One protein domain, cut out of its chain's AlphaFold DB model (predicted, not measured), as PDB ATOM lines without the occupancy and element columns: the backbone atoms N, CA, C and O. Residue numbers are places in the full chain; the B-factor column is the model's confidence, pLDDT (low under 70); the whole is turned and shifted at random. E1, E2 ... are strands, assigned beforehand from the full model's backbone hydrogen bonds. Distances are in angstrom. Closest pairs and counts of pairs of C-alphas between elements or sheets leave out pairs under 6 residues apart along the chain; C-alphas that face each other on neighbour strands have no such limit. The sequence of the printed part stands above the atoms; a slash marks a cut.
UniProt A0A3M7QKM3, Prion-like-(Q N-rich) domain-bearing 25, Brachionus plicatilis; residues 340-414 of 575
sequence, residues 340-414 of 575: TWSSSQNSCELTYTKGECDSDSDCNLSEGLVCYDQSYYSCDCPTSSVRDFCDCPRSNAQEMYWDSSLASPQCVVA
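Overview. This is residues 340 to 414 of the 575 residues of the protein "Prion-like-(Q N-rich) domain-bearing 25" of Brachionus plicatilis (UniProt A0A3M7QKM3). What shape is this? It has little regular structure: a body of loops, residues 351 to 399, with one small two-stranded hairpin, E1 and E2, at one end and another, E3 and E4, along a side. How is it made up? The 75 printed residues hold no named helix and four strands, E1 to E4 in order, all strand in class, with 15 residues in named elements. It is compact, radius of gyration of the C-alphas 11.2 A, spanning 30 by 26 by 21 A.

Along the chain. Where are the first strands? E1 is residues 340 to 342, 6.4 A long, from C-alpha 340 at (16.562, 6.128, 15.191); E2 is 347 to 350, 10.0 A. And the last? E3 is 400 to 403, 9.4 A; E4 is 410 to 413, 10.0 A, ending at C-alpha 413 (23.085, 15.126, 32.435).

Arrangement. How do E1 and E2 pair? They form an antiparallel hairpin at 125 degrees, with N 342 and O 347 within hydrogen-bond range at 2.8 A. And E3 and E4? Theirs is an antiparallel hairpin at 136 degrees, with N 401 and O 412 within hydrogen-bond range at 2.9 A. Do the hairpins meet? E1 and E2 are each apart from E3 and E4.

Size, cuts and confidence. Is it continuous? The printed part has no cut, and E2 to E3 is a long link of 49 residues. Where is confidence low? Residues 374 to 381 have pLDDT under 70.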
ATOM      1  N   THR A 340      15.289   6.807  14.923       91.69
ATOM      2  CA  THR A 340      16.562   6.128  15.191       91.69
ATOM      3  C   THR A 340      16.317   4.779  15.852       91.69
ATOM      4  O   THR A 340      15.255   4.512  16.410       91.69
ATOM      5  N   TRP A 341      17.288   3.872  15.735       91.00
ATOM      6  CA  TRP A 341      17.129   2.516  16.251       91.00
ATOM      7  C   TRP A 341      17.240   2.496  17.768       91.00
ATOM      8  O   TRP A 341      18.269   2.873  18.331       91.00
ATOM      9  N   SER A 342      16.201   2.002  18.431       89.81
ATOM     10  CA  SER A 342      16.196   1.799  19.869       89.81
ATOM     11  C   SER A 342      16.654   0.383  20.193       89.81
ATOM     12  O   SER A 342      15.953  -0.595  19.934       89.81
ATOM     13  N   SER A 343      17.830   0.248  20.808       83.75
ATOM     14  CA  SER A 343      18.335  -1.065  21.238       83.75
ATOM     15  C   SER A 343      17.478  -1.700  22.340       83.75
ATOM     16  O   SER A 343      17.422  -2.923  22.451       83.75
ATOM     17  N   SER A 344      16.783  -0.873  23.130       84.38
ATOM     18  CA  SER A 344      15.887  -1.311  24.201       84.38
ATOM     19  C   SER A 344      14.550  -1.842  23.693       84.38
ATOM     20  O   SER A 344      14.022  -2.783  24.281       84.38
ATOM     21  N   GLN A 345      14.003  -1.246  22.629       85.56
ATOM     22  CA  GLN A 345      12.697  -1.632  22.077       85.56
ATOM     23  C   GLN A 345      12.809  -2.531  20.833       85.56
ATOM     24  O   GLN A 345      11.856  -3.219  20.479       85.56
ATOM     25  N   ASN A 346      13.999  -2.608  20.224       88.75
ATOM     26  CA  ASN A 346      14.263  -3.348  18.988       88.75
ATOM     27  C   ASN A 346      13.363  -2.885  17.820       88.75
ATOM     28  O   ASN A 346      12.863  -3.696  17.035       88.75
ATOM     29  N   SER A 347      13.170  -1.570  17.741       91.25
ATOM     30  CA  SER A 347      12.311  -0.830  16.807       91.25
ATOM     31  C   SER A 347      12.921   0.545  16.507       91.25
ATOM     32  O   SER A 347      13.830   1.004  17.209       91.25
ATOM     33  N   CYS A 348      12.463   1.199  15.437       92.56
ATOM     34  CA  CYS A 348      12.810   2.590  15.170       92.56
ATOM     35  C   CYS A 348      11.817   3.524  15.868       92.56
ATOM     36  O   CYS A 348      10.634   3.527  15.526       92.56
ATOM     37  N   GLU A 349      12.335   4.336  16.787       93.31
ATOM     38  CA  GLU A 349      11.583   5.285  17.618       93.31
ATOM     39  C   GLU A 349      11.929   6.729  17.245       93.31
ATOM     40  O   GLU A 349      12.980   6.978  16.642       93.31
ATOM     41  N   LEU A 350      11.050   7.681  17.566       92.88
ATOM     42  CA  LEU A 350      11.269   9.090  17.237       92.88
ATOM     43  C   LEU A 350      12.522   9.612  17.954       92.88
ATOM     44  O   LEU A 350      12.716   9.396  19.154       92.88
ATOM     45  N   THR A 351      13.383  10.298  17.206       91.81
ATOM     46  CA  THR A 351      14.622  10.887  17.737       91.81
ATOM     47  C   THR A 351      14.452  12.381  18.025       91.81
ATOM     48  O   THR A 351      13.420  12.986  17.723       91.81
ATOM     49  N   TYR A 352      15.485  12.991  18.605       89.69
ATOM     50  CA  TYR A 352      15.498  14.371  19.075       89.69
ATOM     51  C   TYR A 352      14.944  15.361  18.041       89.69
ATOM     52  O   TYR A 352      15.513  15.551  16.960       89.69
ATOM     53  N   THR A 353      13.851  16.042  18.395       84.25
ATOM     54  CA  THR A 353      13.151  17.057  17.586       84.25
ATOM     55  C   THR A 353      12.679  16.595  16.202       84.25
ATOM     56  O   THR A 353      12.521  17.402  15.277       84.25
ATOM     57  N   LYS A 354      12.424  15.294  16.031       84.62
ATOM     58  CA  LYS A 354      11.910  14.730  14.780       84.62
ATOM     59  C   LYS A 354      10.540  14.096  14.983       84.62
ATOM     60  O   LYS A 354      10.449  13.008  15.523       84.62
ATOM     61  N   GLY A 355       9.511  14.741  14.432       84.31
ATOM     62  CA  GLY A 355       8.137  14.231  14.432       84.31
ATOM     63  C   GLY A 355       7.370  14.536  15.716       84.31
ATOM     64  O   GLY A 355       7.959  14.951  16.712       84.31
ATOM     65  N   GLU A 356       6.053  14.350  15.641       89.69
ATOM     66  CA  GLU A 356       5.141  14.538  16.770       89.69
ATOM     67  C   GLU A 356       5.014  13.227  17.574       89.69
ATOM     68  O   GLU A 356       4.879  12.159  16.975       89.69
ATOM     69  N   CYS A 357       5.071  13.307  18.902       90.75
ATOM     70  CA  CYS A 357       4.862  12.228  19.864       90.75
ATOM     71  C   CYS A 357       3.588  12.495  20.680       90.75
ATOM     72  O   CYS A 357       3.277  13.641  20.996       90.75
ATOM     73  N   ASP A 358       2.875  11.433  21.056       89.56
ATOM     74  CA  ASP A 358       1.704  11.510  21.940       89.56
ATOM     75  C   ASP A 358       2.068  11.126  23.387       89.56
ATOM     76  O   ASP A 358       1.359  11.453  24.344       89.56
ATOM     77  N   SER A 359       3.160  10.378  23.557       89.81
ATOM     78  CA  SER A 359       3.610   9.822  24.828       89.81
ATOM     79  C   SER A 359       5.115   9.553  24.845       89.81
ATOM     80  O   SER A 359       5.752   9.401  23.805       89.81
ATOM     81  N   ASP A 360       5.692   9.413  26.042       88.38
ATOM     82  CA  ASP A 360       7.121   9.095  26.207       88.38
ATOM     83  C   ASP A 360       7.541   7.788  25.517       88.38
ATOM     84  O   ASP A 360       8.708   7.633  25.166       88.38
ATOM     85  N   SER A 361       6.617   6.839  25.316       88.38
ATOM     86  CA  SER A 361       6.924   5.574  24.640       88.38
ATOM     87  C   SER A 361       7.199   5.716  23.147       88.38
ATOM     88  O   SER A 361       7.839   4.823  22.602       88.38
ATOM     89  N   ASP A 362       6.761   6.813  22.523       89.50
ATOM     90  CA  ASP A 362       6.982   7.079  21.094       89.50
ATOM     91  C   ASP A 362       8.408   7.594  20.824       89.50
ATOM     92  O   ASP A 362       8.890   7.603  19.687       89.50
ATOM     93  N   CYS A 363       9.084   8.052  21.880       92.12
ATOM     94  CA  CYS A 363      10.428   8.600  21.833       92.12
ATOM     95  C   CYS A 363      11.488   7.530  22.081       92.12
ATOM     96  O   CYS A 363      11.299   6.569  22.833       92.12
ATOM     97  N   ASN A 364      12.668   7.721  21.490       93.44
ATOM     98  CA  ASN A 364      13.763   6.785  21.672       93.44
ATOM     99  C   ASN A 364      14.346   6.853  23.096       93.44
ATOM    100  O   ASN A 364      15.273   7.606  23.393       93.44
ATOM    101  N   LEU A 365      13.850   5.975  23.969       89.31
ATOM    102  CA  LEU A 365      14.303   5.859  25.358       89.31
ATOM    103  C   LEU A 365      15.780   5.447  25.488       89.31
ATOM    104  O   LEU A 365      16.409   5.765  26.495       89.31
ATOM    105  N   SER A 366      16.358   4.765  24.485       90.12
ATOM    106  CA  SER A 366      17.801   4.459  24.471       90.12
ATOM    107  C   SER A 366      18.653   5.725  24.327       90.12
ATOM    108  O   SER A 366      19.813   5.718  24.726       90.12
ATOM    109  N   GLU A 367      18.081   6.801  23.783       91.56
ATOM    110  CA  GLU A 367      18.701   8.126  23.696       91.56
ATOM    111  C   GLU A 367      18.320   9.020  24.893       91.56
ATOM    112  O   GLU A 367      18.758  10.164  24.964       91.56
ATOM    113  N   GLY A 368      17.519   8.520  25.845       89.06
ATOM    114  CA  GLY A 368      17.068   9.266  27.024       89.06
ATOM    115  C   GLY A 368      16.012  10.341  26.739       89.06
ATOM    116  O   GLY A 368      15.864  11.259  27.544       89.06
ATOM    117  N   LEU A 369      15.312  10.245  25.605       91.00
ATOM    118  CA  LEU A 369      14.288  11.203  25.181       91.00
ATOM    119  C   LEU A 369      12.937  10.942  25.859       91.00
ATOM    120  O   LEU A 369      12.588   9.799  26.146       91.00
ATOM    121  N   VAL A 370      12.171  12.010  26.058       90.69
ATOM    122  CA  VAL A 370      10.785  12.007  26.551       90.69
ATOM    123  C   VAL A 370       9.917  12.878  25.646       90.69
ATOM    124  O   VAL A 370      10.435  13.724  24.914       90.69
ATOM    125  N   CYS A 371       8.602  12.688  25.683       90.56
ATOM    126  CA  CYS A 371       7.696  13.488  24.877       90.56
ATOM    127  C   CYS A 371       7.415  14.829  25.562       90.56
ATOM    128  O   CYS A 371       6.927  14.883  26.695       90.56
ATOM    129  N   TYR A 372       7.746  15.932  24.890       85.56
ATOM    130  CA  TYR A 372       7.608  17.257  25.478       85.56
ATOM    131  C   TYR A 372       6.153  17.743  25.475       85.56
ATOM    132  O   TYR A 372       5.663  18.282  24.482       85.56
ATOM    133  N   ASP A 373       5.487  17.655  26.626       80.19
ATOM    134  CA  ASP A 373       4.244  18.385  26.883       80.19
ATOM    135  C   ASP A 373       4.549  19.776  27.474       80.19
ATOM    136  O   ASP A 373       5.373  19.948  28.377       80.19
ATOM    137  N   GLN A 374       3.826  20.790  26.991       65.62
ATOM    138  CA  GLN A 374       3.952  22.206  27.363       65.62
ATOM    139  C   GLN A 374       3.729  22.504  28.850       65.62
ATOM    140  O   GLN A 374       3.844  23.654  29.275       65.62
ATOM    141  N   SER A 375       3.355  21.500  29.633       57.31
ATOM    142  CA  SER A 375       2.963  21.672  31.013       57.31
ATOM    143  C   SER A 375       4.133  22.046  31.937       57.31
ATOM    144  O   SER A 375       3.876  22.821  32.856       57.31
ATOM    145  N   TYR A 376       5.392  21.616  31.712       56.28
ATOM    146  CA  TYR A 376       6.469  21.874  32.701       56.28
ATOM    147  C   TYR A 376       7.937  21.983  32.215       56.28
ATOM    148  O   TYR A 376       8.792  22.281  33.047       56.28
ATOM    149  N   TYR A 377       8.271  21.787  30.930       58.28
ATOM    150  CA  TYR A 377       9.669  21.483  30.536       58.28
ATOM    151  C   TYR A 377      10.216  22.225  29.305       58.28
ATOM    152  O   TYR A 377      10.803  21.598  28.430       58.28
ATOM    153  N   SER A 378      10.036  23.545  29.190       59.12
ATOM    154  CA  SER A 378      10.721  24.278  28.111       59.12
ATOM    155  C   SER A 378      12.227  24.158  28.324       59.12
ATOM    156  O   SER A 378      12.748  24.772  29.259       59.12
ATOM    157  N   CYS A 379      12.930  23.379  27.499       58.66
ATOM    158  CA  CYS A 379      14.377  23.410  27.534       58.66
ATOM    159  C   CYS A 379      14.887  24.564  26.678       58.66
ATOM    160  O   CYS A 379      14.526  24.721  25.511       58.66
ATOM    161  N   ASP A 380      15.768  25.376  27.259       60.47
ATOM    162  CA  ASP A 380      16.828  25.956  26.451       60.47
ATOM    163  C   ASP A 380      17.665  24.758  26.014       60.47
ATOM    164  O   ASP A 380      18.305  24.119  26.838       60.47
ATOM    165  N   CYS A 381      17.550  24.382  24.751       69.50
ATOM    166  CA  CYS A 381      18.241  23.276  24.107       69.50
ATOM    167  C   CYS A 381      18.866  23.788  22.796       69.50
ATOM    168  O   CYS A 381      18.544  24.902  22.372       69.50
ATOM    169  N   PRO A 382      19.730  23.005  22.109       72.94
ATOM    170  CA  PRO A 382      20.318  23.417  20.827       72.94
ATOM    171  C   PRO A 382      19.280  23.899  19.803       72.94
ATOM    172  O   PRO A 382      19.544  24.786  18.991       72.94
ATOM    173  N   THR A 383      18.085  23.316  19.858       74.81
ATOM    174  CA  THR A 383      16.889  23.755  19.144       74.81
ATOM    175  C   THR A 383      15.789  24.058  20.148       74.81
ATOM    176  O   THR A 383      15.656  23.350  21.142       74.81
ATOM    177  N   SER A 384      14.992  25.096  19.887       76.88
ATOM    178  CA  SER A 384      13.852  25.443  20.738       76.88
ATOM    179  C   SER A 384      12.875  24.272  20.840       76.88
ATOM    180  O   SER A 384      12.458  23.751  19.803       76.88
ATOM    181  N   SER A 385      12.493  23.896  22.063       79.56
ATOM    182  CA  SER A 385      11.512  22.836  22.294       79.56
ATOM    183  C   SER A 385      10.208  23.127  21.558       79.56
ATOM    184  O   SER A 385       9.604  24.197  21.704       79.56
ATOM    185  N   VAL A 386       9.758  22.155  20.770       84.06
ATOM    186  CA  VAL A 386       8.469  22.185  20.075       84.06
ATOM    187  C   VAL A 386       7.536  21.255  20.827       84.06
ATOM    188  O   VAL A 386       7.914  20.125  21.113       84.06
ATOM    189  N   ARG A 387       6.338  21.736  21.185       84.19
ATOM    190  CA  ARG A 387       5.336  20.907  21.872       84.19
ATOM    191  C   ARG A 387       5.088  19.628  21.070       84.19
ATOM    192  O   ARG A 387       5.021  19.703  19.846       84.19
ATOM    193  N   ASP A 388       4.915  18.526  21.789       88.19
ATOM    194  CA  ASP A 388       4.604  17.206  21.261       88.19
ATOM    195  C   ASP A 388       5.770  16.651  20.435       88.19
ATOM    196  O   ASP A 388       5.548  15.911  19.500       88.19
ATOM    197  N   PHE A 389       7.025  17.026  20.715       90.19
ATOM    198  CA  PHE A 389       8.214  16.442  20.078       90.19
ATOM    199  C   PHE A 389       9.096  15.755  21.124       90.19
ATOM    200  O   PHE A 389       9.101  16.127  22.298       90.19
ATOM    201  N   CYS A 390       9.886  14.776  20.684       90.75
ATOM    202  CA  CYS A 390      10.851  14.106  21.548       90.75
ATOM    203  C   CYS A 390      12.012  15.035  21.908       90.75
ATOM    204  O   CYS A 390      12.737  15.513  21.028       90.75
ATOM    205  N   ASP A 391      12.191  15.263  23.205       90.94
ATOM    206  CA  ASP A 391      13.170  16.188  23.772       90.94
ATOM    207  C   ASP A 391      13.821  15.580  25.029       90.94
ATOM    208  O   ASP A 391      13.415  14.523  25.520       90.94
ATOM    209  N   CYS A 392      14.862  16.219  25.552       90.06
ATOM    210  CA  CYS A 392      15.507  15.776  26.780       90.06
ATOM    211  C   CYS A 392      14.705  16.205  28.017       90.06
ATOM    212  O   CYS A 392      14.240  17.346  28.092       90.06
ATOM    213  N   PRO A 393      14.579  15.339  29.038       88.44
ATOM    214  CA  PRO A 393      13.876  15.693  30.262       88.44
ATOM    215  C   PRO A 393      14.613  16.822  30.989       88.44
ATOM    216  O   PRO A 393      15.807  16.717  31.291       88.44
ATOM    217  N   ARG A 394      13.894  17.907  31.297       84.81
ATOM    218  CA  ARG A 394      14.466  19.087  31.956       84.81
ATOM    219  C   ARG A 394      13.606  19.578  33.117       84.81
ATOM    220  O   ARG A 394      12.897  20.570  33.020       84.81
ATOM    221  N   SER A 395      13.687  18.870  34.239       82.19
ATOM    222  CA  SER A 395      12.945  19.121  35.479       82.19
ATOM    223  C   SER A 395      13.874  19.440  36.657       82.19
ATOM    224  O   SER A 395      15.074  19.186  36.595       82.19
ATOM    225  N   ASN A 396      13.313  19.889  37.786       81.12
ATOM    226  CA  ASN A 396      14.076  20.054  39.036       81.12
ATOM    227  C   ASN A 396      14.603  18.725  39.616       81.12
ATOM    228  O   ASN A 396      15.432  18.743  40.521       81.12
ATOM    229  N   ALA A 397      14.105  17.577  39.144       81.19
ATOM    230  CA  ALA A 397      14.578  16.255  39.557       81.19
ATOM    231  C   ALA A 397      15.650  15.689  38.611       81.19
ATOM    232  O   ALA A 397      16.489  14.896  39.031       81.19
ATOM    233  N   GLN A 398      15.603  16.074  37.336       83.75
ATOM    234  CA  GLN A 398      16.459  15.552  36.278       83.75
ATOM    235  C   GLN A 398      16.585  16.613  35.188       83.75
ATOM    236  O   GLN A 398      15.625  16.868  34.461       83.75
ATOM    237  N   GLU A 399      17.759  17.237  35.102       88.62
ATOM    238  CA  GLU A 399      18.080  18.267  34.117       88.62
ATOM    239  C   GLU A 399      19.077  17.694  33.107       88.62
ATOM    240  O   GLU A 399      20.221  17.396  33.458       88.62
ATOM    241  N   MET A 400      18.621  17.470  31.875       91.00
ATOM    242  CA  MET A 400      19.414  16.887  30.794       91.00
ATOM    243  C   MET A 400      19.409  17.784  29.553       91.00
ATOM    244  O   MET A 400      18.547  18.651  29.394       91.00
ATOM    245  N   TYR A 401      20.377  17.569  28.664       90.75
ATOM    246  CA  TYR A 401      20.461  18.240  27.367       90.75
ATOM    247  C   TYR A 401      20.920  17.278  26.269       90.75
ATOM    248  O   TYR A 401      21.552  16.258  26.547       90.75
ATOM    249  N   TRP A 402      20.600  17.611  25.019       92.12
ATOM    250  CA  TRP A 402      20.977  16.808  23.858       92.12
ATOM    251  C   TRP A 402      22.419  17.085  23.433       92.12
ATOM    252  O   TRP A 402      22.742  18.208  23.039       92.12
ATOM    253  N   ASP A 403      23.274  16.061  23.457       91.44
ATOM    254  CA  ASP A 403      24.652  16.163  22.976       91.44
ATOM    255  C   ASP A 403      24.819  15.464  21.621       91.44
ATOM    256  O   ASP A 403      25.034  14.254  21.524       91.44
ATOM    257  N   SER A 404      24.750  16.255  20.546       88.88
ATOM    258  CA  SER A 404      24.955  15.775  19.177       88.88
ATOM    259  C   SER A 404      26.424  15.557  18.801       88.88
ATOM    260  O   SER A 404      26.696  15.125  17.682       88.88
ATOM    261  N   SER A 405      27.378  15.910  19.670       88.44
ATOM    262  CA  SER A 405      28.814  15.773  19.390       88.44
ATOM    263  C   SER A 405      29.349  14.367  19.683       88.44
ATOM    264  O   SER A 405      30.417  13.989  19.195       88.44
ATOM    265  N   LEU A 406      28.598  13.575  20.451       87.69
ATOM    266  CA  LEU A 406      28.942  12.199  20.784       87.69
ATOM    267  C   LEU A 406      28.863  11.286  19.553       87.69
ATOM    268  O   LEU A 406      28.063  11.488  18.644       87.69
ATOM    269  N   ALA A 407      29.652  10.207  19.564       86.75
ATOM    270  CA  ALA A 407      29.586   9.166  18.529       86.75
ATOM    271  C   ALA A 407      28.199   8.493  18.448       86.75
ATOM    272  O   ALA A 407      27.822   7.985  17.395       86.75
ATOM    273  N   SER A 408      27.460   8.505  19.561       86.12
ATOM    274  CA  SER A 408      26.044   8.158  19.652       86.12
ATOM    275  C   SER A 408      25.329   9.323  20.343       86.12
ATOM    276  O   SER A 408      25.438   9.427  21.569       86.12
ATOM    277  N   PRO A 409      24.674  10.218  19.583       90.25
ATOM    278  CA  PRO A 409      23.906  11.326  20.139       90.25
ATOM    279  C   PRO A 409      22.860  10.839  21.144       90.25
ATOM    280  O   PRO A 409      22.181   9.846  20.891       90.25
ATOM    281  N   GLN A 410      22.774  11.500  22.295       93.00
ATOM    282  CA  GLN A 410      21.841  11.149  23.368       93.00
ATOM    283  C   GLN A 410      21.658  12.326  24.330       93.00
ATOM    284  O   GLN A 410      22.471  13.257  24.363       93.00
ATOM    285  N   CYS A 411      20.619  12.253  25.156       92.19
ATOM    286  CA  CYS A 411      20.461  13.125  26.306       92.19
ATOM    287  C   CYS A 411      21.500  12.778  27.373       92.19
ATOM    288  O   CYS A 411      21.592  11.638  27.836       92.19
ATOM    289  N   VAL A 412      22.253  13.779  27.812       92.81
ATOM    290  CA  VAL A 412      23.230  13.668  28.900       92.81
ATOM    291  C   VAL A 412      22.860  14.607  30.041       92.81
ATOM    292  O   VAL A 412      22.109  15.564  29.861       92.81
ATOM    293  N   VAL A 413      23.350  14.307  31.243       92.50
ATOM    294  CA  VAL A 413      23.085  15.126  32.435       92.50
ATOM    295  C   VAL A 413      23.690  16.517  32.250       92.50
ATOM    296  O   VAL A 413      24.837  16.638  31.825       92.50
ATOM    297  N   ALA A 414      22.924  17.554  32.584       92.62
ATOM    298  CA  ALA A 414      23.396  18.928  32.554       92.62
ATOM    299  C   ALA A 414      24.536  19.151  33.558       92.62
ATOM    300  O   ALA A 414      24.550  18.619  34.678       92.62
TER     301      ALA A 414